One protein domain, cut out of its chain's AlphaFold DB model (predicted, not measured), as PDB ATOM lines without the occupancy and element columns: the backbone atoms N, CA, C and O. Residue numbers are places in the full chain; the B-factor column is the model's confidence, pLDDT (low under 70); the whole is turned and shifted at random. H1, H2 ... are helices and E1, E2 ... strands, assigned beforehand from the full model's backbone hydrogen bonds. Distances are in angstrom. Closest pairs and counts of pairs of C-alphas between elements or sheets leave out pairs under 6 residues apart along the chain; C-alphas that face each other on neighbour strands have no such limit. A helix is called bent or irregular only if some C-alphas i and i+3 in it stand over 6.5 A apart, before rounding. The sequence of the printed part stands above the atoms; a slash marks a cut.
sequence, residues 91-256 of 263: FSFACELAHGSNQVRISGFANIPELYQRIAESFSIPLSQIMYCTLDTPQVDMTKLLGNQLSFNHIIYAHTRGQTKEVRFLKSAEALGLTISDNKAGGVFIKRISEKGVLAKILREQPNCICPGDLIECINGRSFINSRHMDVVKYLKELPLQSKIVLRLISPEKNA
ATOM      1  N   PHE A  91     -44.235  44.036 -18.688       81.81
ATOM      2  CA  PHE A  91     -44.295  44.216 -17.245       81.81
ATOM      3  C   PHE A  91     -42.956  43.817 -16.626       81.81
ATOM      4  O   PHE A  91     -42.512  42.676 -16.761       81.81
ATOM      5  N   SER A  92     -42.297  44.783 -15.986       90.50
ATOM      6  CA  SER A  92     -40.982  44.584 -15.390       90.50
ATOM      7  C   SER A  92     -40.931  45.091 -13.959       90.50
ATOM      8  O   SER A  92     -41.553  46.098 -13.614       90.50
ATOM      9  N   PHE A  93     -40.148  44.399 -13.142       94.31
ATOM     10  CA  PHE A  93     -39.955  44.679 -11.726       94.31
ATOM     11  C   PHE A  93     -38.487  44.989 -11.468       94.31
ATOM     12  O   PHE A  93     -37.601  44.383 -12.075       94.31
ATOM     13  N   ALA A  94     -38.230  45.955 -10.591       96.19
ATOM     14  CA  ALA A  94     -36.885  46.198 -10.093       96.19
ATOM     15  C   ALA A  94     -36.448  45.012  -9.224       96.19
ATOM     16  O   ALA A  94     -37.235  44.529  -8.408       96.19
ATOM     17  N   CYS A  95     -35.212  44.549  -9.396       97.81
ATOM     18  CA  CYS A  95     -34.658  43.460  -8.608       97.81
ATOM     19  C   CYS A  95     -33.193  43.698  -8.241       97.81
ATOM     20  O   CYS A  95     -32.420  44.191  -9.061       97.81
ATOM     21  N   GLU A  96     -32.822  43.315  -7.024       98.06
ATOM     22  CA  GLU A  96     -31.460  43.350  -6.486       98.06
ATOM     23  C   GLU A  96     -31.160  42.049  -5.730       98.06
ATOM     24  O   GLU A  96     -32.059  41.431  -5.150       98.06
ATOM     25  N   LEU A  97     -29.892  41.638  -5.685       98.44
ATOM     26  CA  LEU A  97     -29.452  40.625  -4.730       98.44
ATOM     27  C   LEU A  97     -29.421  41.250  -3.332       98.44
ATOM     28  O   LEU A  97     -28.869  42.329  -3.128       98.44
ATOM     29  N   ALA A  98     -29.991  40.562  -2.346       98.12
ATOM     30  CA  ALA A  98     -30.158  41.079  -0.986       98.12
ATOM     31  C   ALA A  98     -28.822  41.390  -0.280       98.12
ATOM     32  O   ALA A  98     -28.756  42.266   0.585       98.12
ATOM     33  N   HIS A  99     -27.742  40.702  -0.661       96.62
ATOM     34  CA  HIS A  99     -26.394  40.970  -0.155       96.62
ATOM     35  C   HIS A  99     -25.713  42.179  -0.826       96.62
ATOM     36  O   HIS A  99     -24.654  42.601  -0.365       96.62
ATOM     37  N   GLY A 100     -26.331  42.764  -1.854       95.88
ATOM     38  CA  GLY A 100     -25.849  43.927  -2.593       95.88
ATOM     39  C   GLY A 100     -25.487  43.587  -4.037       95.88
ATOM     40  O   GLY A 100     -24.594  42.785  -4.292       95.88
ATOM     41  N   SER A 101     -26.154  44.240  -4.985       95.75
ATOM     42  CA  SER A 101     -25.835  44.211  -6.413       95.75
ATOM     43  C   SER A 101     -26.295  45.512  -7.070       95.75
ATOM     44  O   SER A 101     -27.001  46.311  -6.459       95.75
ATOM     45  N   ASN A 102     -25.965  45.698  -8.347       95.62
ATOM     46  CA  ASN A 102     -26.692  46.669  -9.160       95.62
ATOM     47  C   ASN A 102     -28.152  46.222  -9.324       95.62
ATOM     48  O   ASN A 102     -28.439  45.019  -9.357       95.62
ATOM     49  N   GLN A 103     -29.059  47.189  -9.450       96.81
ATOM     50  CA  GLN A 103     -30.463  46.922  -9.736       96.81
ATOM     51  C   GLN A 103     -30.652  46.519 -11.201       96.81
ATOM     52  O   GLN A 103     -30.140  47.176 -12.108       96.81
ATOM     53  N   VAL A 104     -31.435  45.466 -11.431       96.88
ATOM     54  CA  VAL A 104     -31.830  44.985 -12.762       96.88
ATOM     55  C   VAL A 104     -33.350  45.021 -12.927       96.88
ATOM     56  O   VAL A 104     -34.099  45.176 -11.959       96.88
ATOM     57  N   ARG A 105     -33.826  44.883 -14.170       95.75
ATOM     58  CA  ARG A 105     -35.255  44.798 -14.498       95.75
ATOM     59  C   ARG A 105     -35.603  43.369 -14.899       95.75
ATOM     60  O   ARG A 105     -35.104  42.878 -15.903       95.75
ATOM     61  N   ILE A 106     -36.494  42.731 -14.146       95.62
ATOM     62  CA  ILE A 106     -36.948  41.358 -14.393       95.62
ATOM     63  C   ILE A 106     -38.332  41.385 -15.035       95.62
ATOM     64  O   ILE A 106     -39.218  42.077 -14.541       95.62
ATOM     65  N   SER A 107     -38.531  40.639 -16.121       94.38
ATOM     66  CA  SER A 107     -39.812  40.548 -16.839       94.38
ATOM     67  C   SER A 107     -40.048  39.148 -17.406       94.38
ATOM     68  O   SER A 107     -39.128  38.328 -17.441       94.38
ATOM     69  N   GLY A 108     -41.280  38.890 -17.859       92.19
ATOM     70  CA  GLY A 108     -41.661  37.706 -18.638       92.19
ATOM     71  C   GLY A 108     -41.751  36.394 -17.852       92.19
ATOM     72  O   GLY A 108     -41.402  35.351 -18.391       92.19
ATOM     73  N   PHE A 109     -42.212  36.449 -16.606       93.25
ATOM     74  CA  PHE A 109     -42.512  35.283 -15.776       93.25
ATOM     75  C   PHE A 109     -44.015  35.228 -15.474       93.25
ATOM     76  O   PHE A 109     -44.645  36.263 -15.252       93.25
ATOM     77  N   ALA A 110     -44.586  34.028 -15.433       91.00
ATOM     78  CA  ALA A 110     -45.967  33.778 -15.025       91.00
ATOM     79  C   ALA A 110     -46.065  33.286 -13.572       91.00
ATOM     80  O   ALA A 110     -47.117  33.404 -12.940       91.00
ATOM     81  N   ASN A 111     -44.967  32.740 -13.034       91.81
ATOM     82  CA  ASN A 111     -44.926  32.145 -11.705       91.81
ATOM     83  C   ASN A 111     -43.609  32.362 -10.946       91.81
ATOM     84  O   ASN A 111     -42.640  32.878 -11.490       91.81
ATOM     85  N   ILE A 112     -43.592  32.007  -9.653       94.00
ATOM     86  CA  ILE A 112     -42.414  32.171  -8.783       94.00
ATOM     87  C   ILE A 112     -41.197  31.374  -9.298       94.00
ATOM     88  O   ILE A 112     -40.116  31.957  -9.353       94.00
ATOM     89  N   PRO A 113     -41.323  30.094  -9.704       94.62
ATOM     90  CA  PRO A 113     -40.212  29.375 -10.333       94.62
ATOM     91  C   PRO A 113     -39.626  30.093 -11.556       94.62
ATOM     92  O   PRO A 113     -38.412  30.269 -11.636       94.62
ATOM     93  N   GLU A 114     -40.470  30.575 -12.471       95.94
ATOM     94  CA  GLU A 114     -40.024  31.354 -13.631       95.94
ATOM     95  C   GLU A 114     -39.400  32.693 -13.232       95.94
ATOM     96  O   GLU A 114     -38.402  33.104 -13.819       95.94
ATOM     97  N   LEU A 115     -39.930  33.369 -12.210       96.25
ATOM     98  CA  LEU A 115     -39.311  34.574 -11.665       96.25
ATOM     99  C   LEU A 115     -37.886  34.276 -11.186       96.25
ATOM    100  O   LEU A 115     -36.967  35.022 -11.515       96.25
ATOM    101  N   TYR A 116     -37.685  33.191 -10.435       97.69
ATOM    102  CA  TYR A 116     -36.353  32.806  -9.966       97.69
ATOM    103  C   TYR A 116     -35.419  32.468 -11.121       97.69
ATOM    104  O   TYR A 116     -34.256  32.863 -11.076       97.69
ATOM    105  N   GLN A 117     -35.926  31.821 -12.172       98.00
ATOM    106  CA  GLN A 117     -35.166  31.576 -13.396       98.00
ATOM    107  C   GLN A 117     -34.699  32.895 -14.033       98.00
ATOM    108  O   GLN A 117     -33.513  33.057 -14.310       98.00
ATOM    109  N   ARG A 118     -35.591  33.888 -14.169       98.06
ATOM    110  CA  ARG A 118     -35.235  35.202 -14.734       98.06
ATOM    111  C   ARG A 118     -34.265  35.993 -13.861       98.06
ATOM    112  O   ARG A 118     -33.399  36.688 -14.393       98.06
ATOM    113  N   ILE A 119     -34.382  35.892 -12.537       98.31
ATOM    114  CA  ILE A 119     -33.418  36.484 -11.595       98.31
ATOM    115  C   ILE A 119     -32.047  35.822 -11.770       98.31
ATOM    116  O   ILE A 119     -31.050  36.521 -11.934       98.31
ATOM    117  N   ALA A 120     -31.999  34.488 -11.776       98.38
ATOM    118  CA  ALA A 120     -30.769  33.715 -11.917       98.38
ATOM    119  C   ALA A 120     -30.021  34.059 -13.216       98.38
ATOM    120  O   ALA A 120     -28.824  34.341 -13.180       98.38
ATOM    121  N   GLU A 121     -30.740  34.137 -14.340       98.31
ATOM    122  CA  GLU A 121     -30.207  34.570 -15.637       98.31
ATOM    123  C   GLU A 121     -29.665  36.005 -15.591       98.31
ATOM    124  O   GLU A 121     -28.526  36.251 -15.986       98.31
ATOM    125  N   SER A 122     -30.445  36.946 -15.050       98.19
ATOM    126  CA  SER A 122     -30.077  38.372 -15.020       98.19
ATOM    127  C   SER A 122     -28.830  38.654 -14.181       98.19
ATOM    128  O   SER A 122     -28.078  39.574 -14.491       98.19
ATOM    129  N   PHE A 123     -28.601  37.860 -13.133       98.12
ATOM    130  CA  PHE A 123     -27.417  37.962 -12.278       98.12
ATOM    131  C   PHE A 123     -26.318  36.949 -12.622       98.12
ATOM    132  O   PHE A 123     -25.282  36.945 -11.964       98.12
ATOM    133  N   SER A 124     -26.513  36.110 -13.649       97.94
ATOM    134  CA  SER A 124     -25.570  35.051 -14.045       97.94
ATOM    135  C   SER A 124     -25.162  34.131 -12.882       97.94
ATOM    136  O   SER A 124     -23.998  33.755 -12.743       97.94
ATOM    137  N   ILE A 125     -26.130  33.760 -12.039       97.81
ATOM    138  CA  ILE A 125     -25.942  32.830 -10.917       97.81
ATOM    139  C   ILE A 125     -26.759  31.551 -11.134       97.81
ATOM    140  O   ILE A 125     -27.816  31.597 -11.759       97.81
ATOM    141  N   PRO A 126     -26.325  30.394 -10.604       97.44
ATOM    142  CA  PRO A 126     -27.137  29.183 -10.662       97.44
ATOM    143  C   PRO A 126     -28.493  29.379  -9.971       97.44
ATOM    144  O   PRO A 126     -28.545  29.922  -8.869       97.44
ATOM    145  N   LEU A 127     -29.576  28.850 -10.553       96.25
ATOM    146  CA  LEU A 127     -30.918  28.897  -9.949       96.25
ATOM    147  C   LEU A 127     -30.926  28.368  -8.504       96.25
ATOM    148  O   LEU A 127     -31.591  28.924  -7.635       96.25
ATOM    149  N   SER A 128     -30.129  27.330  -8.232       95.19
ATOM    150  CA  SER A 128     -29.992  26.722  -6.903       95.19
ATOM    151  C   SER A 128     -29.442  27.671  -5.834       95.19
ATOM    152  O   SER A 128     -29.605  27.381  -4.645       95.19
ATOM    153  N   GLN A 129     -28.820  28.791  -6.227       97.25
ATOM    154  CA  GLN A 129     -28.371  29.840  -5.313       97.25
ATOM    155  C   GLN A 129     -29.529  30.659  -4.746       97.25
ATOM    156  O   GLN A 129     -29.389  31.171  -3.641       97.25
ATOM    157  N   ILE A 130     -30.666  30.770  -5.440       97.88
ATOM    158  CA  ILE A 130     -31.814  31.547  -4.959       97.88
ATOM    159  C   ILE A 130     -32.530  30.787  -3.837       97.88
ATOM    160  O   ILE A 130     -33.050  29.689  -4.029       97.88
ATOM    161  N   MET A 131     -32.589  31.386  -2.649       98.12
ATOM    162  CA  MET A 131     -33.298  30.827  -1.497       98.12
ATOM    163  C   MET A 131     -34.764  31.257  -1.493       98.12
ATOM    164  O   MET A 131     -35.650  30.411  -1.458       98.12
ATOM    165  N   TYR A 132     -35.025  32.562  -1.519       98.25
ATOM    166  CA  TYR A 132     -36.360  33.168  -1.557       98.25
ATOM    167  C   TYR A 132     -36.230  34.653  -1.925       98.25
ATOM    168  O   TYR A 132     -35.126  35.168  -2.106       98.25
ATOM    169  N   CYS A 133     -37.354  35.361  -2.024       98.00
ATOM    170  CA  CYS A 133     -37.364  36.806  -2.241       98.00
ATOM    171  C   CYS A 133     -38.151  37.534  -1.151       98.00
ATOM    172  O   CYS A 133     -39.156  37.017  -0.655       98.00
ATOM    173  N   THR A 134     -37.710  38.744  -0.819       97.81
ATOM    174  CA  THR A 134     -38.459  39.727  -0.025       97.81
ATOM    175  C   THR A 134     -38.821  40.936  -0.885       97.81
ATOM    176  O   THR A 134     -38.195  41.189  -1.913       97.81
ATOM    177  N   LEU A 135     -39.846  41.681  -0.475       97.31
ATOM    178  CA  LEU A 135     -40.304  42.898  -1.140       97.31
ATOM    179  C   LEU A 135     -39.901  44.134  -0.336       97.31
ATOM    180  O   LEU A 135     -40.138  44.201   0.870       97.31
ATOM    181  N   ASP A 136     -39.306  45.111  -1.018       96.56
ATOM    182  CA  ASP A 136     -38.906  46.429  -0.500       96.56
ATOM    183  C   ASP A 136     -37.907  46.415   0.666       96.56
ATOM    184  O   ASP A 136     -37.698  47.432   1.326       96.56
ATOM    185  N   THR A 137     -37.270  45.278   0.937       96.81
ATOM    186  CA  THR A 137     -36.228  45.178   1.957       96.81
ATOM    187  C   THR A 137     -35.168  44.150   1.569       96.81
ATOM    188  O   THR A 137     -35.527  43.008   1.271       96.81
ATOM    189  N   PRO A 138     -33.868  44.500   1.621       96.75
ATOM    190  CA  PRO A 138     -32.778  43.532   1.502       96.75
ATOM    191  C   PRO A 138     -32.569  42.735   2.798       96.75
ATOM    192  O   PRO A 138     -31.779  41.798   2.840       96.75
ATOM    193  N   GLN A 139     -33.234  43.116   3.895       97.12
ATOM    194  CA  GLN A 139     -33.114  42.395   5.158       97.12
ATOM    195  C   GLN A 139     -33.898  41.086   5.109       97.12
ATOM    196  O   GLN A 139     -34.890  40.944   4.393       97.12
ATOM    197  N   VAL A 140     -33.465  40.133   5.929       97.25
ATOM    198  CA  VAL A 140     -34.196  38.890   6.169       97.25
ATOM    199  C   VAL A 140     -35.450  39.208   6.990       97.25
ATOM    200  O   VAL A 140     -35.446  39.139   8.216       97.25
ATOM    201  N   ASP A 141     -36.521  39.594   6.300       97.19
ATOM    202  CA  ASP A 141     -37.825  39.899   6.886       97.19
ATOM    203  C   ASP A 141     -38.885  38.928   6.354       97.19
ATOM    204  O   ASP A 141     -39.397  39.045   5.239       97.19
ATOM    205  N   MET A 142     -39.236  37.956   7.194       96.62
ATOM    206  CA  MET A 142     -40.192  36.899   6.859       96.62
ATOM    207  C   MET A 142     -41.642  37.394   6.718       96.62
ATOM    208  O   MET A 142     -42.506  36.634   6.271       96.62
ATOM    209  N   THR A 143     -41.930  38.645   7.096       96.00
ATOM    210  CA  THR A 143     -43.235  39.296   6.886       96.00
ATOM    211  C   THR A 143     -43.344  39.940   5.505       96.00
ATOM    212  O   THR A 143     -44.447  40.116   4.994       96.00
ATOM    213  N   LYS A 144     -42.199  40.222   4.874       96.50
ATOM    214  CA  LYS A 144     -42.068  40.824   3.544       96.50
ATOM    215  C   LYS A 144     -41.743  39.800   2.458       96.50
ATOM    216  O   LYS A 144     -41.295  40.183   1.384       96.50
ATOM    217  N   LEU A 145     -41.938  38.506   2.718       95.94
ATOM    218  CA  LEU A 145     -41.740  37.461   1.712       95.94
ATOM    219  C   LEU A 145     -42.603  37.729   0.478       95.94
ATOM    220  O   LEU A 145     -43.781  38.072   0.597       95.94
ATOM    221  N   LEU A 146     -42.024  37.504  -0.698       94.19
ATOM    222  CA  LEU A 146     -42.768  37.481  -1.948       94.19
ATOM    223  C   LEU A 146     -43.891  36.431  -1.858       94.19
ATOM    224  O   LEU A 146     -43.636  35.251  -1.610       94.19
ATOM    225  N   GLY A 147     -45.130  36.883  -2.055       87.00
ATOM    226  CA  GLY A 147     -46.317  36.035  -2.166       87.00
ATOM    227  C   GLY A 147     -46.769  35.853  -3.618       87.00
ATOM    228  O   GLY A 147     -46.010  36.078  -4.555       87.00
ATOM    229  N   ASN A 148     -48.037  35.480  -3.806       80.75
ATOM    230  CA  ASN A 148     -48.629  35.285  -5.141       80.75
ATOM    231  C   ASN A 148     -49.070  36.592  -5.821       80.75
ATOM    232  O   ASN A 148     -49.419  36.588  -6.999       80.75
ATOM    233  N   GLN A 149     -49.109  37.693  -5.071       80.62
ATOM    234  CA  GLN A 149     -49.458  39.013  -5.583       80.62
ATOM    235  C   GLN A 149     -48.222  39.897  -5.577       80.62
ATOM    236  O   GLN A 149     -47.504  39.962  -4.576       80.62
ATOM    237  N   LEU A 150     -48.001  40.587  -6.693       85.00
ATOM    238  CA  LEU A 150     -46.875  41.491  -6.858       85.00
ATOM    239  C   LEU A 150     -47.317  42.774  -7.569       85.00
ATOM    240  O   LEU A 150     -47.756  42.757  -8.719       85.00
ATOM    241  N   SER A 151     -47.194  43.897  -6.868       83.81
ATOM    242  CA  SER A 151     -47.457  45.234  -7.410       83.81
ATOM    243  C   SER A 151     -46.205  45.822  -8.071       83.81
ATOM    244  O   SER A 151     -45.092  45.616  -7.593       83.81
ATOM    245  N   PHE A 152     -46.383  46.629  -9.121       77.75
ATOM    246  CA  PHE A 152     -45.288  47.202  -9.929       77.75
ATOM    247  C   PHE A 152     -44.328  48.134  -9.183       77.75
ATOM    248  O   PHE A 152     -43.217  48.374  -9.649       77.75
ATOM    249  N   ASN A 153     -44.757  48.681  -8.046       85.25
ATOM    250  CA  ASN A 153     -43.953  49.616  -7.262       85.25
ATOM    251  C   ASN A 153     -42.991  48.910  -6.300       85.25
ATOM    252  O   ASN A 153     -42.197  49.593  -5.658       85.25
ATOM    253  N   HIS A 154     -43.077  47.583  -6.177       92.19
ATOM    254  CA  HIS A 154     -42.206  46.837  -5.283       92.19
ATOM    255  C   HIS A 154     -40.851  46.552  -5.922       92.19
ATOM    256  O   HIS A 154     -40.756  46.220  -7.108       92.19
ATOM    257  N   ILE A 155     -39.808  46.627  -5.101       95.56
ATOM    258  CA  ILE A 155     -38.475  46.127  -5.439       95.56
ATOM    259  C   ILE A 155     -38.356  44.703  -4.898       95.56
ATOM    260  O   ILE A 155     -38.651  44.443  -3.730       95.56
ATOM    261  N   ILE A 156     -37.919  43.775  -5.745       97.81
ATOM    262  CA  ILE A 156     -37.675  42.381  -5.378       97.81
ATOM    263  C   ILE A 156     -36.233  42.244  -4.892       97.81
ATOM    264  O   ILE A 156     -35.296  42.477  -5.649       97.81
ATOM    265  N   TYR A 157     -36.040  41.787  -3.661       98.31
ATOM    266  CA  TYR A 157     -34.721  41.433  -3.147       98.31
ATOM    267  C   TYR A 157     -34.567  39.917  -3.113       98.31
ATOM    268  O   TYR A 157     -35.278  39.231  -2.375       98.31
ATOM    269  N   ALA A 158     -33.648  39.389  -3.918       98.44
ATOM    270  CA  ALA A 158     -33.366  37.962  -3.994       98.44
ATOM    271  C   ALA A 158     -32.303  37.567  -2.961       98.44
ATOM    272  O   ALA A 158     -31.177  38.062  -2.986       98.44
ATOM    273  N   HIS A 159     -32.656  36.665  -2.046       98.56
ATOM    274  CA  HIS A 159     -31.740  36.140  -1.034       98.56
ATOM    275  C   HIS A 159     -31.013  34.924  -1.598       98.56
ATOM    276  O   HIS A 159     -31.660  33.957  -2.004       98.56
ATOM    277  N   THR A 160     -29.683  34.974  -1.622       98.50
ATOM    278  CA  THR A 160     -28.822  33.891  -2.116       98.50
ATOM    279  C   THR A 160     -28.261  33.043  -0.980       98.50
ATOM    280  O   THR A 160     -28.190  33.495   0.167       98.50
ATOM    281  N   ARG A 161     -27.859  31.804  -1.286       98.25
ATOM    282  CA  ARG A 161     -27.170  30.918  -0.334       98.25
ATOM    283  C   ARG A 161     -25.886  31.577   0.165       98.25
ATOM    284  O   ARG A 161     -25.017  31.925  -0.621       98.25
ATOM    285  N   GLY A 162     -25.748  31.679   1.480       97.81
ATOM    286  CA  GLY A 162     -24.533  32.129   2.144       97.81
ATOM    287  C   GLY A 162     -23.877  31.008   2.945       97.81
ATOM    288  O   GLY A 162     -23.618  29.908   2.456       97.81
ATOM    289  N   GLN A 163     -23.591  31.295   4.214       97.19
ATOM    290  CA  GLN A 163     -22.857  30.386   5.087       97.19
ATOM    291  C   GLN A 163     -23.654  29.111   5.397       97.19
ATOM    292  O   GLN A 163     -24.775  29.174   5.907       97.19
ATOM    293  N   THR A 164     -23.025  27.954   5.181       97.94
ATOM    294  CA  THR A 164     -23.522  26.664   5.680       97.94
ATOM    295  C   THR A 164     -23.146  26.496   7.152       97.94
ATOM    296  O   THR A 164     -22.024  26.806   7.552       97.94
ATOM    297  N   LYS A 165     -24.080  26.000   7.962       97.38
ATOM    298  CA  LYS A 165     -23.893  25.722   9.388       97.38
ATOM    299  C   LYS A 165     -24.566  24.414   9.779       97.38
ATOM    300  O   LYS A 165     -25.531  23.987   9.149       97.38
ATOM    301  N   GLU A 166     -24.063  23.795  10.836       97.94
ATOM    302  CA  GLU A 166     -24.629  22.571  11.393       97.94
ATOM    303  C   GLU A 166     -24.999  22.792  12.858       97.94
ATOM    304  O   GLU A 166     -24.191  23.295  13.637       97.94
ATOM    305  N   VAL A 167     -26.221  22.417  13.232       97.69
ATOM    306  CA  VAL A 167     -26.716  22.528  14.606       97.69
ATOM    307  C   VAL A 167     -27.170  21.162  15.082       97.69
ATOM    308  O   VAL A 167     -27.939  20.477  14.406       97.69
ATOM    309  N   ARG A 168     -26.691  20.766  16.262       97.62
ATOM    310  CA  ARG A 168     -26.975  19.464  16.867       97.62
ATOM    311  C   ARG A 168     -27.746  19.651  18.156       97.62
ATOM    312  O   ARG A 168     -27.347  20.454  18.994       97.62
ATOM    313  N   PHE A 169     -28.823  18.899  18.333       97.00
ATOM    314  CA  PHE A 169     -29.618  18.964  19.554       97.00
ATOM    315  C   PHE A 169     -30.450  17.708  19.802       97.00
ATOM    316  O   PHE A 169     -30.599  16.857  18.933       97.00
ATOM    317  N   LEU A 170     -31.003  17.595  21.007       97.44
ATOM    318  CA  LEU A 170     -31.867  16.491  21.417       97.44
ATOM    319  C   LEU A 170     -33.343  16.835  21.178       97.44
ATOM    320  O   LEU A 170     -33.805  17.884  21.640       97.44
ATOM    321  N   LYS A 171     -34.116  15.943  20.542       97.62
ATOM    322  CA  LYS A 171     -35.583  16.068  20.448       97.62
ATOM    323  C   LYS A 171     -36.231  15.783  21.810       97.62
ATOM    324  O   LYS A 171     -36.767  14.708  22.054       97.62
ATOM    325  N   SER A 172     -36.155  16.750  22.722       96.62
ATOM    326  CA  SER A 172     -36.652  16.615  24.103       96.62
ATOM    327  C   SER A 172     -38.174  16.760  24.250       96.62
ATOM    328  O   SER A 172     -38.705  16.513  25.328       96.62
ATOM    329  N   ALA A 173     -38.876  17.163  23.187       96.00
ATOM    330  CA  ALA A 173     -40.329  17.291  23.129       96.00
ATOM    331  C   ALA A 173     -40.821  17.155  21.677       96.00
ATOM    332  O   ALA A 173     -40.041  17.331  20.740       96.00
ATOM    333  N   GLU A 174     -42.122  16.906  21.493       94.12
ATOM    334  CA  GLU A 174     -42.734  16.804  20.158       94.12
ATOM    335  C   GLU A 174     -42.641  18.109  19.367       94.12
ATOM    336  O   GLU A 174     -42.283  18.134  18.188       94.12
ATOM    337  N   ALA A 175     -42.929  19.228  20.031       94.12
ATOM    338  CA  ALA A 175     -42.853  20.539  19.413       94.12
ATOM    339  C   ALA A 175     -41.407  21.052  19.409       94.12
ATOM    340  O   ALA A 175     -40.880  21.498  20.432       94.12
ATOM    341  N   LEU A 176     -40.784  21.077  18.227       96.31
ATOM    342  CA  LEU A 176     -39.472  21.711  18.061       96.31
ATOM    343  C   LEU A 176     -39.526  23.235  18.216       96.31
ATOM    344  O   LEU A 176     -38.547  23.835  18.646       96.31
ATOM    345  N   GLY A 177     -40.670  23.850  17.904       95.56
ATOM    346  CA  GLY A 177     -40.818  25.305  17.882       95.56
ATOM    347  C   GLY A 177     -40.411  25.940  16.549       95.56
ATOM    348  O   GLY A 177     -40.018  27.099  16.529       95.56
ATOM    349  N   LEU A 178     -40.503  25.202  15.438       95.81
ATOM    350  CA  LEU A 178     -40.257  25.715  14.088       95.81
ATOM    351  C   LEU A 178     -41.559  25.938  13.325       95.81
ATOM    352  O   LEU A 178     -42.451  25.091  13.322       95.81
ATOM    353  N   THR A 179     -41.619  27.044  12.595       97.50
ATOM    354  CA  THR A 179     -42.519  27.221  11.458       97.50
ATOM    355  C   THR A 179     -41.662  27.378  10.216       97.50
ATOM    356  O   THR A 179     -40.786  28.240  10.167       97.50
ATOM    357  N   ILE A 180     -41.924  26.554   9.210       98.06
ATOM    358  CA  ILE A 180     -41.162  26.509   7.964       98.06
ATOM    359  C   ILE A 180     -42.075  26.805   6.775       98.06
ATOM    360  O   ILE A 180     -43.288  26.613   6.852       98.06
ATOM    361  N   SER A 181     -41.489  27.294   5.692       97.06
ATOM    362  CA  SER A 181     -42.156  27.539   4.413       97.06
ATOM    363  C   SER A 181     -41.276  27.013   3.288       97.06
ATOM    364  O   SER A 181     -40.081  26.817   3.482       97.06
ATOM    365  N   ASP A 182     -41.852  26.786   2.112       95.19
ATOM    366  CA  ASP A 182     -41.076  26.527   0.901       95.19
ATOM    367  C   ASP A 182     -41.106  27.720  -0.057       95.19
ATOM    368  O   ASP A 182     -42.028  28.538  -0.020       95.19
ATOM    369  N   ASN A 183     -40.083  27.817  -0.903       94.38
ATOM    370  CA  ASN A 183     -39.903  28.871  -1.904       94.38
ATOM    371  C   ASN A 183     -40.581  28.547  -3.250       94.38
ATOM    372  O   ASN A 183     -40.328  29.207  -4.248       94.38
ATOM    373  N   LYS A 184     -41.405  27.490  -3.302       91.94
ATOM    374  CA  LYS A 184     -42.024  26.942  -4.527       91.94
ATOM    375  C   LYS A 184     -41.048  26.432  -5.599       91.94
ATOM    376  O   LYS A 184     -41.514  25.960  -6.626       91.94
ATOM    377  N   ALA A 185     -39.746  26.418  -5.329       91.88
ATOM    378  CA  ALA A 185     -38.678  25.953  -6.214       91.88
ATOM    379  C   ALA A 185     -37.760  24.927  -5.512       91.88
ATOM    380  O   ALA A 185     -36.550  24.904  -5.716       91.88
ATOM    381  N   GLY A 186     -38.330  24.097  -4.630       90.81
ATOM    382  CA  GLY A 186     -37.614  22.990  -3.983       90.81
ATOM    383  C   GLY A 186     -36.763  23.357  -2.761       90.81
ATOM    384  O   GLY A 186     -36.096  22.490  -2.203       90.81
ATOM    385  N   GLY A 187     -36.775  24.613  -2.315       96.06
ATOM    386  CA  GLY A 187     -36.120  25.047  -1.083       96.06
ATOM    387  C   GLY A 187     -37.107  25.200   0.073       96.06
ATOM    388  O   GLY A 187     -38.135  25.859  -0.081       96.06
ATOM    389  N   VAL A 188     -36.783  24.641   1.243       98.44
ATOM    390  CA  VAL A 188     -37.543  24.830   2.493       98.44
ATOM    391  C   VAL A 188     -36.725  25.670   3.463       98.44
ATOM    392  O   VAL A 188     -35.575  25.345   3.730       98.44
ATOM    393  N   PHE A 189     -37.308  26.728   4.017       98.56
ATOM    394  CA  PHE A 189     -36.634  27.648   4.928       98.56
ATOM    395  C   PHE A 189     -37.441  27.904   6.203       98.56
ATOM    396  O   PHE A 189     -38.659  27.708   6.265       98.56
ATOM    397  N   ILE A 190     -36.748  28.350   7.246       98.44
ATOM    398  CA  ILE A 190     -37.336  28.675   8.543       98.44
ATOM    399  C   ILE A 190     -38.019  30.036   8.453       98.44
ATOM    400  O   ILE A 190     -37.372  31.056   8.260       98.44
ATOM    401  N   LYS A 191     -39.339  30.073   8.627       98.00
ATOM    402  CA  LYS A 191     -40.124  31.314   8.607       98.00
ATOM    403  C   LYS A 191     -40.238  31.943   9.993       98.00
ATOM    404  O   LYS A 191     -40.218  33.162  10.129       98.00
ATOM    405  N   ARG A 192     -40.389  31.122  11.033       97.50
ATOM    406  CA  ARG A 192     -40.499  31.579  12.423       97.50
ATOM    407  C   ARG A 192     -39.920  30.542  13.368       97.50
ATOM    408  O   ARG A 192     -40.032  29.340  13.133       97.50
ATOM    409  N   ILE A 193     -39.366  31.035  14.464       96.69
ATOM    410  CA  ILE A 193     -38.982  30.232  15.614       96.69
ATOM    411  C   ILE A 193     -39.872  30.662  16.782       96.69
ATOM    412  O   ILE A 193     -40.096  31.851  17.005       96.69
ATOM    413  N   SER A 194     -40.448  29.689  17.474       95.12
ATOM    414  CA  SER A 194     -41.259  29.894  18.667       95.12
ATOM    415  C   SER A 194     -40.369  30.093  19.893       95.12
ATOM    416  O   SER A 194     -39.350  29.424  20.046       95.12
ATOM    417  N   GLU A 195     -40.814  30.936  20.823       92.62
ATOM    418  CA  GLU A 195     -40.223  31.074  22.165       92.62
ATOM    419  C   GLU A 195     -40.506  29.855  23.065       92.62
ATOM    420  O   GLU A 195     -40.040  29.771  24.200       92.62
ATOM    421  N   LYS A 196     -41.277  28.887  22.559       91.88
ATOM    422  CA  LYS A 196     -41.577  27.606  23.201       91.88
ATOM    423  C   LYS A 196     -41.036  26.452  22.356       91.88
ATOM    424  O   LYS A 196     -40.900  26.568  21.141       91.88
ATOM    425  N   GLY A 197     -40.835  25.298  22.987       92.81
ATOM    426  CA  GLY A 197     -40.382  24.071  22.325       92.81
ATOM    427  C   GLY A 197     -38.886  23.817  22.488       92.81
ATOM    428  O   GLY A 197     -38.202  24.484  23.266       92.81
ATOM    429  N   VAL A 198     -38.386  22.811  21.770       95.44
ATOM    430  CA  VAL A 198     -36.992  22.349  21.880       95.44
ATOM    431  C   VAL A 198     -35.996  23.460  21.527       95.44
ATOM    432  O   VAL A 198     -35.065  23.714  22.293       95.44
ATOM    433  N   LEU A 199     -36.219  24.174  20.418       95.31
ATOM    434  CA  LEU A 199     -35.290  25.201  19.936       95.31
ATOM    435  C   LEU A 199     -35.197  26.432  20.835       95.31
ATOM    436  O   LEU A 199     -34.141  27.053  20.889       95.31
ATOM    437  N   ALA A 200     -36.239  26.746  21.603       92.94
ATOM    438  CA  ALA A 200     -36.204  27.861  22.549       92.94
ATOM    439  C   ALA A 200     -35.156  27.673  23.662       92.94
ATOM    440  O   ALA A 200     -34.665  28.647  24.230       92.94
ATOM    441  N   LYS A 201     -34.808  26.426  24.011       91.81
ATOM    442  CA  LYS A 201     -33.717  26.140  24.957       91.81
ATOM    443  C   LYS A 201     -32.359  26.334  24.284       91.81
ATOM    444  O   LYS A 201     -31.540  27.103  24.771       91.81
ATOM    445  N   ILE A 202     -32.186  25.726  23.112       92.44
ATOM    446  CA  ILE A 202     -30.933  25.753  22.343       92.44
ATOM    447  C   ILE A 202     -30.540  27.181  21.966       92.44
ATOM    448  O   ILE A 202     -29.381  27.550  22.089       92.44
ATOM    449  N   LEU A 203     -31.499  28.015  21.563       94.94
ATOM    450  CA  LEU A 203     -31.225  29.394  21.157       94.94
ATOM    451  C   LEU A 203     -30.888  30.330  22.319       94.94
ATOM    452  O   LEU A 203     -30.287  31.374  22.081       94.94
ATOM    453  N   ARG A 204     -31.239  29.968  23.560       93.44
ATOM    454  CA  ARG A 204     -30.769  30.692  24.751       93.44
ATOM    455  C   ARG A 204     -29.301  30.400  25.044       93.44
ATOM    456  O   ARG A 204     -28.587  31.297  25.471       93.44
ATOM    457  N   GLU A 205     -28.863  29.168  24.809       92.94
ATOM    458  CA  GLU A 205     -27.477  28.737  25.029       92.94
ATOM    459  C   GLU A 205     -26.561  29.134  23.865       92.94
ATOM    460  O   GLU A 205     -25.414  29.520  24.071       92.94
ATOM    461  N   GLN A 206     -27.072  29.058  22.634       93.62
ATOM    462  CA  GLN A 206     -26.345  29.349  21.401       93.62
ATOM    463  C   GLN A 206     -27.154  30.324  20.535       93.62
ATOM    464  O   GLN A 206     -27.859  29.907  19.605       93.62
ATOM    465  N   PRO A 207     -27.072  31.635  20.820       92.88
ATOM    466  CA  PRO A 207     -27.750  32.642  20.020       92.88
ATOM    467  C   PRO A 207     -27.340  32.559  18.546       92.88
ATOM    468  O   PRO A 207     -26.175  32.345  18.218       92.88
ATOM    469  N   ASN A 208     -28.301  32.762  17.643       91.19
ATOM    470  CA  ASN A 208     -28.100  32.795  16.188       91.19
ATOM    471  C   ASN A 208     -27.615  31.484  15.531       91.19
ATOM    472  O   ASN A 208     -27.319  31.482  14.330       91.19
ATOM    473  N   CYS A 209     -27.561  30.357  16.257       95.25
ATOM    474  CA  CYS A 209     -27.238  29.063  15.642       95.25
ATOM    475  C   CYS A 209     -28.307  28.636  14.618       95.25
ATOM    476  O   CYS A 209     -27.975  28.056  13.586       95.25
ATOM    477  N   ILE A 210     -29.569  29.008  14.852       97.44
ATOM    478  CA  ILE A 210     -30.701  28.853  13.933       97.44
ATOM    479  C   ILE A 210     -31.448  30.187  13.873       97.44
ATOM    480  O   ILE A 210     -31.779  30.761  14.909       97.44
ATOM    481  N   CYS A 211     -31.734  30.670  12.670       97.38
ATOM    482  CA  CYS A 211     -32.376  31.953  12.417       97.38
ATOM    483  C   CYS A 211     -33.558  31.796  11.449       97.38
ATOM    484  O   CYS A 211     -33.530  30.939  10.561       97.38
ATOM    485  N   PRO A 212     -34.585  32.659  11.547       98.25
ATOM    486  CA  PRO A 212     -35.498  32.875  10.431       98.25
ATOM    487  C   PRO A 212     -34.713  33.216   9.154       98.25
ATOM    488  O   PRO A 212     -33.742  33.967   9.205       98.25
ATOM    489  N   GLY A 213     -35.127  32.647   8.025       98.19
ATOM    490  CA  GLY A 213     -34.457  32.734   6.727       98.19
ATOM    491  C   GLY A 213     -33.462  31.616   6.438       98.19
ATOM    492  O   GLY A 213     -33.108  31.424   5.279       98.19
ATOM    493  N   ASP A 214     -33.043  30.827   7.426       98.69
ATOM    494  CA  ASP A 214     -32.171  29.686   7.145       98.69
ATOM    495  C   ASP A 214     -32.884  28.650   6.264       98.69
ATOM    496  O   ASP A 214     -33.986  28.198   6.591       98.69
ATOM    497  N   LEU A 215     -32.238  28.235   5.175       98.69
ATOM    498  CA  LEU A 215     -32.662  27.111   4.343       98.69
ATOM    499  C   LEU A 215     -32.262  25.795   5.017       98.69
ATOM    500  O   LEU A 215     -31.132  25.647   5.478       98.69
ATOM    501  N   ILE A 216     -33.172  24.828   5.033       98.69
ATOM    502  CA  ILE A 216     -32.932  23.468   5.509       98.69
ATOM    503  C   ILE A 216     -32.363  22.657   4.353       98.69
ATOM    504  O   ILE A 216     -33.060  22.334   3.395       98.69
ATOM    505  N   GLU A 217     -31.082  22.323   4.452       98.44
ATOM    506  CA  GLU A 217     -30.402  21.530   3.437       98.44
ATOM    507  C   GLU A 217     -30.478  20.037   3.761       98.44
ATOM    508  O   GLU A 217     -30.834  19.234   2.896       98.44
ATOM    509  N   CYS A 218     -30.169  19.652   5.005       98.38
ATOM    510  CA  CYS A 218     -30.263  18.266   5.462       98.38
ATOM    511  C   CYS A 218     -30.754  18.147   6.905       98.38
ATOM    512  O   CYS A 218     -30.486  19.008   7.743       98.38
ATOM    513  N   ILE A 219     -31.386  17.013   7.205       98.62
ATOM    514  CA  ILE A 219     -31.713  16.584   8.568       98.62
ATOM    515  C   ILE A 219     -31.181  15.163   8.734       98.62
ATOM    516  O   ILE A 219     -31.550  14.280   7.965       98.62
ATOM    517  N   ASN A 220     -30.293  14.942   9.708       98.12
ATOM    518  CA  ASN A 220     -29.648  13.645   9.965       98.12
ATOM    519  C   ASN A 220     -29.000  13.030   8.706       98.12
ATOM    520  O   ASN A 220     -29.137  11.842   8.435       98.12
ATOM    521  N   GLY A 221     -28.335  13.860   7.895       97.38
ATOM    522  CA  GLY A 221     -27.683  13.441   6.647       97.38
ATOM    523  C   GLY A 221     -28.624  13.241   5.450       97.38
ATOM    524  O   GLY A 221     -28.152  13.199   4.318       97.38
ATOM    525  N   ARG A 222     -29.948  13.194   5.653       97.94
ATOM    526  CA  ARG A 222     -30.929  13.154   4.559       97.94
ATOM    527  C   ARG A 222     -31.113  14.547   3.962       97.94
ATOM    528  O   ARG A 222     -31.438  15.481   4.693       97.94
ATOM    529  N   SER A 223     -30.944  14.672   2.646       98.06
ATOM    530  CA  SER A 223     -31.208  15.916   1.910       98.06
ATOM    531  C   SER A 223     -32.702  16.247   1.869       98.06
ATOM    532  O   SER A 223     -33.531  15.355   1.689       98.06
ATOM    533  N   PHE A 224     -33.013  17.537   2.001       97.88
ATOM    534  CA  PHE A 224     -34.351  18.112   1.815       97.88
ATOM    535  C   PHE A 224     -34.387  19.180   0.714       97.88
ATOM    536  O   PHE A 224     -35.355  19.929   0.580       97.88
ATOM    537  N   ILE A 225     -33.346  19.231  -0.117       96.81
ATOM    538  CA  ILE A 225     -33.409  19.958  -1.385       96.81
ATOM    539  C   ILE A 225     -34.421  19.255  -2.299       96.81
ATOM    540  O   ILE A 225     -34.515  18.028  -2.303       96.81
ATOM    541  N   ASN A 226     -35.194  20.035  -3.051       95.75
ATOM    542  CA  ASN A 226     -36.333  19.591  -3.863       95.75
ATOM    543  C   ASN A 226     -37.492  18.990  -3.052       95.75
ATOM    544  O   ASN A 226     -38.297  18.236  -3.588       95.75
ATOM    545  N   SER A 227     -37.601  19.338  -1.765       96.31
ATOM    546  CA  SER A 227     -38.712  18.915  -0.904       96.31
ATOM    547  C   SER A 227     -39.724  20.038  -0.682       96.31
ATOM    548  O   SER A 227     -39.425  21.227  -0.833       96.31
ATOM    549  N   ARG A 228     -40.942  19.668  -0.285       97.06
ATOM    550  CA  ARG A 228     -41.950  20.608   0.211       97.06
ATOM    551  C   ARG A 228     -41.799  20.779   1.716       97.06
ATOM    552  O   ARG A 228     -41.294  19.909   2.424       97.06
ATOM    553  N   HIS A 229     -42.316  21.888   2.236       97.44
ATOM    554  CA  HIS A 229     -42.320  22.120   3.683       97.44
ATOM    555  C   HIS A 229     -43.044  20.997   4.453       97.44
ATOM    556  O   HIS A 229     -42.624  20.641   5.550       97.44
ATOM    557  N   MET A 230     -44.083  20.393   3.864       97.25
ATOM    558  CA  MET A 230     -44.813  19.275   4.470       97.25
ATOM    559  C   MET A 230     -43.949  18.023   4.656       97.25
ATOM    560  O   MET A 230     -44.079  17.361   5.685       97.25
ATOM    561  N   ASP A 231     -43.027  17.737   3.732       97.75
ATOM    562  CA  ASP A 231     -42.111  16.593   3.834       97.75
ATOM    563  C   ASP A 231     -41.155  16.764   5.017       97.75
ATOM    564  O   ASP A 231     -40.938  15.841   5.803       97.75
ATOM    565  N   VAL A 232     -40.640  17.985   5.187       98.06
ATOM    566  CA  VAL A 232     -39.784  18.350   6.321       98.06
ATOM    567  C   VAL A 232     -40.559  18.264   7.640       98.06
ATOM    568  O   VAL A 232     -40.055  17.694   8.608       98.06
ATOM    569  N   VAL A 233     -41.796  18.780   7.694       97.62
ATOM    570  CA  VAL A 233     -42.656  18.676   8.890       97.62
ATOM    571  C   VAL A 233     -42.908  17.215   9.253       97.62
ATOM    572  O   VAL A 233     -42.783  16.854  10.423       97.62
ATOM    573  N   LYS A 234     -43.270  16.384   8.270       97.81
ATOM    574  CA  LYS A 234     -43.534  14.958   8.474       97.81
ATOM    575  C   LYS A 234     -42.302  14.261   9.045       97.81
ATOM    576  O   LYS A 234     -42.396  13.645  10.103       97.81
ATOM    577  N   TYR A 235     -41.143  14.459   8.420       98.06
ATOM    578  CA  TYR A 235     -39.898  13.847   8.871       98.06
ATOM    579  C   TYR A 235     -39.533  14.250  10.307       98.06
ATOM    580  O   TYR A 235     -39.257  13.390  11.137       98.06
ATOM    581  N   LEU A 236     -39.591  15.544  10.645       97.12
ATOM    582  CA  LEU A 236     -39.275  16.024  11.999       97.12
ATOM    583  C   LEU A 236     -40.230  15.465  13.069       97.12
ATOM    584  O   LEU A 236     -39.814  15.217  14.207       97.12
ATOM    585  N   LYS A 237     -41.507  15.260  12.723       96.06
ATOM    586  CA  LYS A 237     -42.492  14.636  13.618       96.06
ATOM    587  C   LYS A 237     -42.189  13.158  13.857       96.06
ATOM    588  O   LYS A 237     -42.250  12.731  15.001       96.06
ATOM    589  N   GLU A 238     -41.809  12.420  12.819       97.12
ATOM    590  CA  GLU A 238     -41.522  10.977  12.886       97.12
ATOM    591  C   GLU A 238     -40.229  10.635  13.643       97.12
ATOM    592  O   GLU A 238     -40.069   9.507  14.105       97.12
ATOM    593  N   LEU A 239     -39.306  11.591  13.810       97.75
ATOM    594  CA  LEU A 239     -38.092  11.365  14.602       97.75
ATOM    595  C   LEU A 239     -38.439  11.008  16.063       97.75
ATOM    596  O   LEU A 239     -39.225  11.729  16.683       97.75
ATOM    597  N   PRO A 240     -37.833   9.967  16.663       97.94
ATOM    598  CA  PRO A 240     -38.132   9.577  18.039       97.94
ATOM    599  C   PRO A 240     -37.820  10.686  19.048       97.94
ATOM    600  O   PRO A 240     -36.833  11.417  18.903       97.94
ATOM    601  N   LEU A 241     -38.614  10.786  20.115       97.62
ATOM    602  CA  LEU A 241     -38.222  11.578  21.281       97.62
ATOM    603  C   LEU A 241     -36.886  11.072  21.836       97.62
ATOM    604  O   LEU A 241     -36.563   9.891  21.739       97.62
ATOM    605  N   GLN A 242     -36.102  11.984  22.406       97.50
ATOM    606  CA  GLN A 242     -34.745  11.729  22.904       97.50
ATOM    607  C   GLN A 242     -33.734  11.292  21.827       97.50
ATOM    608  O   GLN A 242     -32.602  10.935  22.150       97.50
ATOM    609  N   SER A 243     -34.081  11.366  20.538       97.88
ATOM    610  CA  SER A 243     -33.100  11.204  19.464       97.88
ATOM    611  C   SER A 243     -32.278  12.482  19.260       97.88
ATOM    612  O   SER A 243     -32.749  13.604  19.488       97.88
ATOM    613  N   LYS A 244     -31.025  12.311  18.826       97.94
ATOM    614  CA  LYS A 244     -30.180  13.420  18.369       97.94
ATOM    615  C   LYS A 244     -30.626  13.836  16.966       97.94
ATOM    616  O   LYS A 244     -30.769  12.993  16.083       97.94
ATOM    617  N   ILE A 245     -30.806  15.135  16.772       98.19
ATOM    618  CA  ILE A 245     -31.081  15.769  15.487       98.19
ATOM    619  C   ILE A 245     -29.854  16.574  15.078       98.19
ATOM    620  O   ILE A 245     -29.305  17.332  15.879       98.19
ATOM    621  N   VAL A 246     -29.454  16.422  13.820       98.38
ATOM    622  CA  VAL A 246     -28.433  17.224  13.150       98.38
ATOM    623  C   VAL A 246     -29.104  17.982  12.010       98.38
ATOM    624  O   VAL A 246     -29.545  17.368  11.038       98.38
ATOM    625  N   LEU A 247     -29.202  19.305  12.131       98.25
ATOM    626  CA  LEU A 247     -29.684  20.186  11.069       98.25
ATOM    627  C   LEU A 247     -28.497  20.795  10.333       98.25
ATOM    628  O   LEU A 247     -27.737  21.553  10.934       98.25
ATOM    629  N   ARG A 248     -28.382  20.520   9.032       98.69
ATOM    630  CA  ARG A 248     -27.513  21.276   8.126       98.69
ATOM    631  C   ARG A 248     -28.343  22.380   7.488       98.69
ATOM    632  O   ARG A 248     -29.329  22.104   6.798       98.69
ATOM    633  N   LEU A 249     -27.967  23.618   7.774       98.69
ATOM    634  CA  LEU A 249     -28.681  24.827   7.395       98.69
ATOM    635  C   LEU A 249     -27.795  25.718   6.534       98.69
ATOM    636  O   LEU A 249     -26.575  25.725   6.687       98.69
ATOM    637  N   ILE A 250     -28.415  26.536   5.694       98.62
ATOM    638  CA  ILE A 250     -27.729  27.570   4.924       98.62
ATOM    639  C   ILE A 250     -28.356  28.907   5.270       98.62
ATOM    640  O   ILE A 250     -29.547  29.115   5.053       98.62
ATOM    641  N   SER A 251     -27.549  29.800   5.830       98.38
ATOM    642  CA  SER A 251     -27.972  31.172   6.098       98.38
ATOM    643  C   SER A 251     -27.996  31.965   4.790       98.38
ATOM    644  O   SER A 251     -27.134  31.722   3.939       98.38
ATOM    645  N   PRO A 252     -28.903  32.942   4.636       98.06
ATOM    646  CA  PRO A 252     -28.831  33.902   3.543       98.06
ATOM    647  C   PRO A 252     -27.482  34.615   3.526       98.06
ATOM    648  O   PRO A 252     -26.894  34.897   4.578       98.06
ATOM    649  N   GLU A 253     -26.988  34.901   2.329       97.38
ATOM    650  CA  GLU A 253     -25.777  35.682   2.146       97.38
ATOM    651  C   GLU A 253     -25.936  37.072   2.770       97.38
ATOM    652  O   GLU A 253     -26.962  37.740   2.633       97.38
ATOM    653  N   LYS A 254     -24.914  37.496   3.515       91.12
ATOM    654  CA  LYS A 254     -24.916  38.780   4.215       91.12
ATOM    655  C   LYS A 254     -24.144  39.794   3.392       91.12
ATOM    656  O   LYS A 254     -23.069  39.485   2.891       91.12
ATOM    657  N   ASN A 255     -24.636  41.029   3.363       84.31
ATOM    658  CA  ASN A 255     -23.907  42.137   2.761       84.31
ATOM    659  C   ASN A 255     -22.523  42.306   3.419       84.31
ATOM    660  O   ASN A 255     -22.419  42.541   4.629       84.31
ATOM    661  N   ALA A 256     -21.465  42.189   2.613       63.19
ATOM    662  CA  ALA A 256     -20.077  42.281   3.053       63.19
ATOM    663  C   ALA A 256     -19.710  43.672   3.603       63.19
ATOM    664  O   ALA A 256     -18.929  43.763   4.551       63.19
TER     665      ALA A 256
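Overview. This is residues 91 to 256 of the 263 residues of the protein "PDZ domain-containing protein" of Rodentolepis nana (UniProt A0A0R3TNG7). Two lobes lie end to end, joined by the long bent strand E4: in the first, E1, E2, E3 and the first part of E4 curl round helix H1; in the second, the rest of E4 with E8 and E7 makes one layer and the hairpin E5 and E6 another, with H3 packed on E5 and H2 near the end of E4. The printed part has 166 residues, with three named helices and eight named strands in the order E1 E2 H1 E3 E4 E5 E6 H2 E7 H3 E8. The class is mixed, helices and strands; a branched, strongly twisted sheet of six strands, parallel between E1 and E4 and otherwise antiparallel, stands beside the antiparallel pair E5 and E6. The whole is compact, with a radius of gyration of the C-alphas of 16.5 A, yet elongated in outline, 52 by 28 by 25 A.

Arrangement. E1, residues 92 to 97, and E2, residues 104 to 107, form an antiparallel hairpin, with N 93 and O 106 at 2.9 A. H1, residues 112 to 123, is on the branched sheet, which curls round it; the C-alphas of Ile 106 and Arg 118, the closest of E2 and H1, are 6.4 A apart. E3, residues 130 to 135, forms an antiparallel hairpin with E4, residues 155 to 170, with N 157 and O 134 at 2.8 A. E1 is parallel to E4, with N 156 and O 94 at 2.9 A, and lies on the other side of E4 from E3. E4 bends by 67 degrees at residue 164. E5, residues 178 to 182, and E6, residues 188 to 193, form an antiparallel hairpin, with N 189 and O 181 at 2.8 A. H2, residues 198 to 205, only grazes the branched sheet with residues 198 to 202. E7, residues 215 to 219, comes to E6 at Leu 215 and Phe 189, their closest C-alphas, 4.1 A apart. H3, residues 229 to 238, comes closest to E5 at the C-alphas of His 229 and Asp 182, 5.4 A. E8, residues 244 to 252, is antiparallel to E4, N 247 and O 167 at 2.9 A, and to E7, N 250 and O 215 at 2.9 A. Every O i to N i+4 pair is within hydrogen-bond range in H1 and H3, and 2 of 4 in H2.

Along the chain. E1 begins at C-alpha 92, (-40.982, 44.584, -15.390). H1 spans 16.5 A, E4 40.5 A, H3 14.5 A and E8 25.3 A. E4 ends at C-alpha 170, (-31.867, 16.491, 21.417), and E8 at C-alpha 252, (-28.831, 33.902, 3.543).

Size, cuts and confidence. The C-alphas farthest apart, those of Phe 91 and Gln 242, are 52.5 A apart. The printed part has no cut. The link from E3 to E4, 19 residues, is long. Mean pLDDT of the printed part is 95.6; residue 256 is under 70.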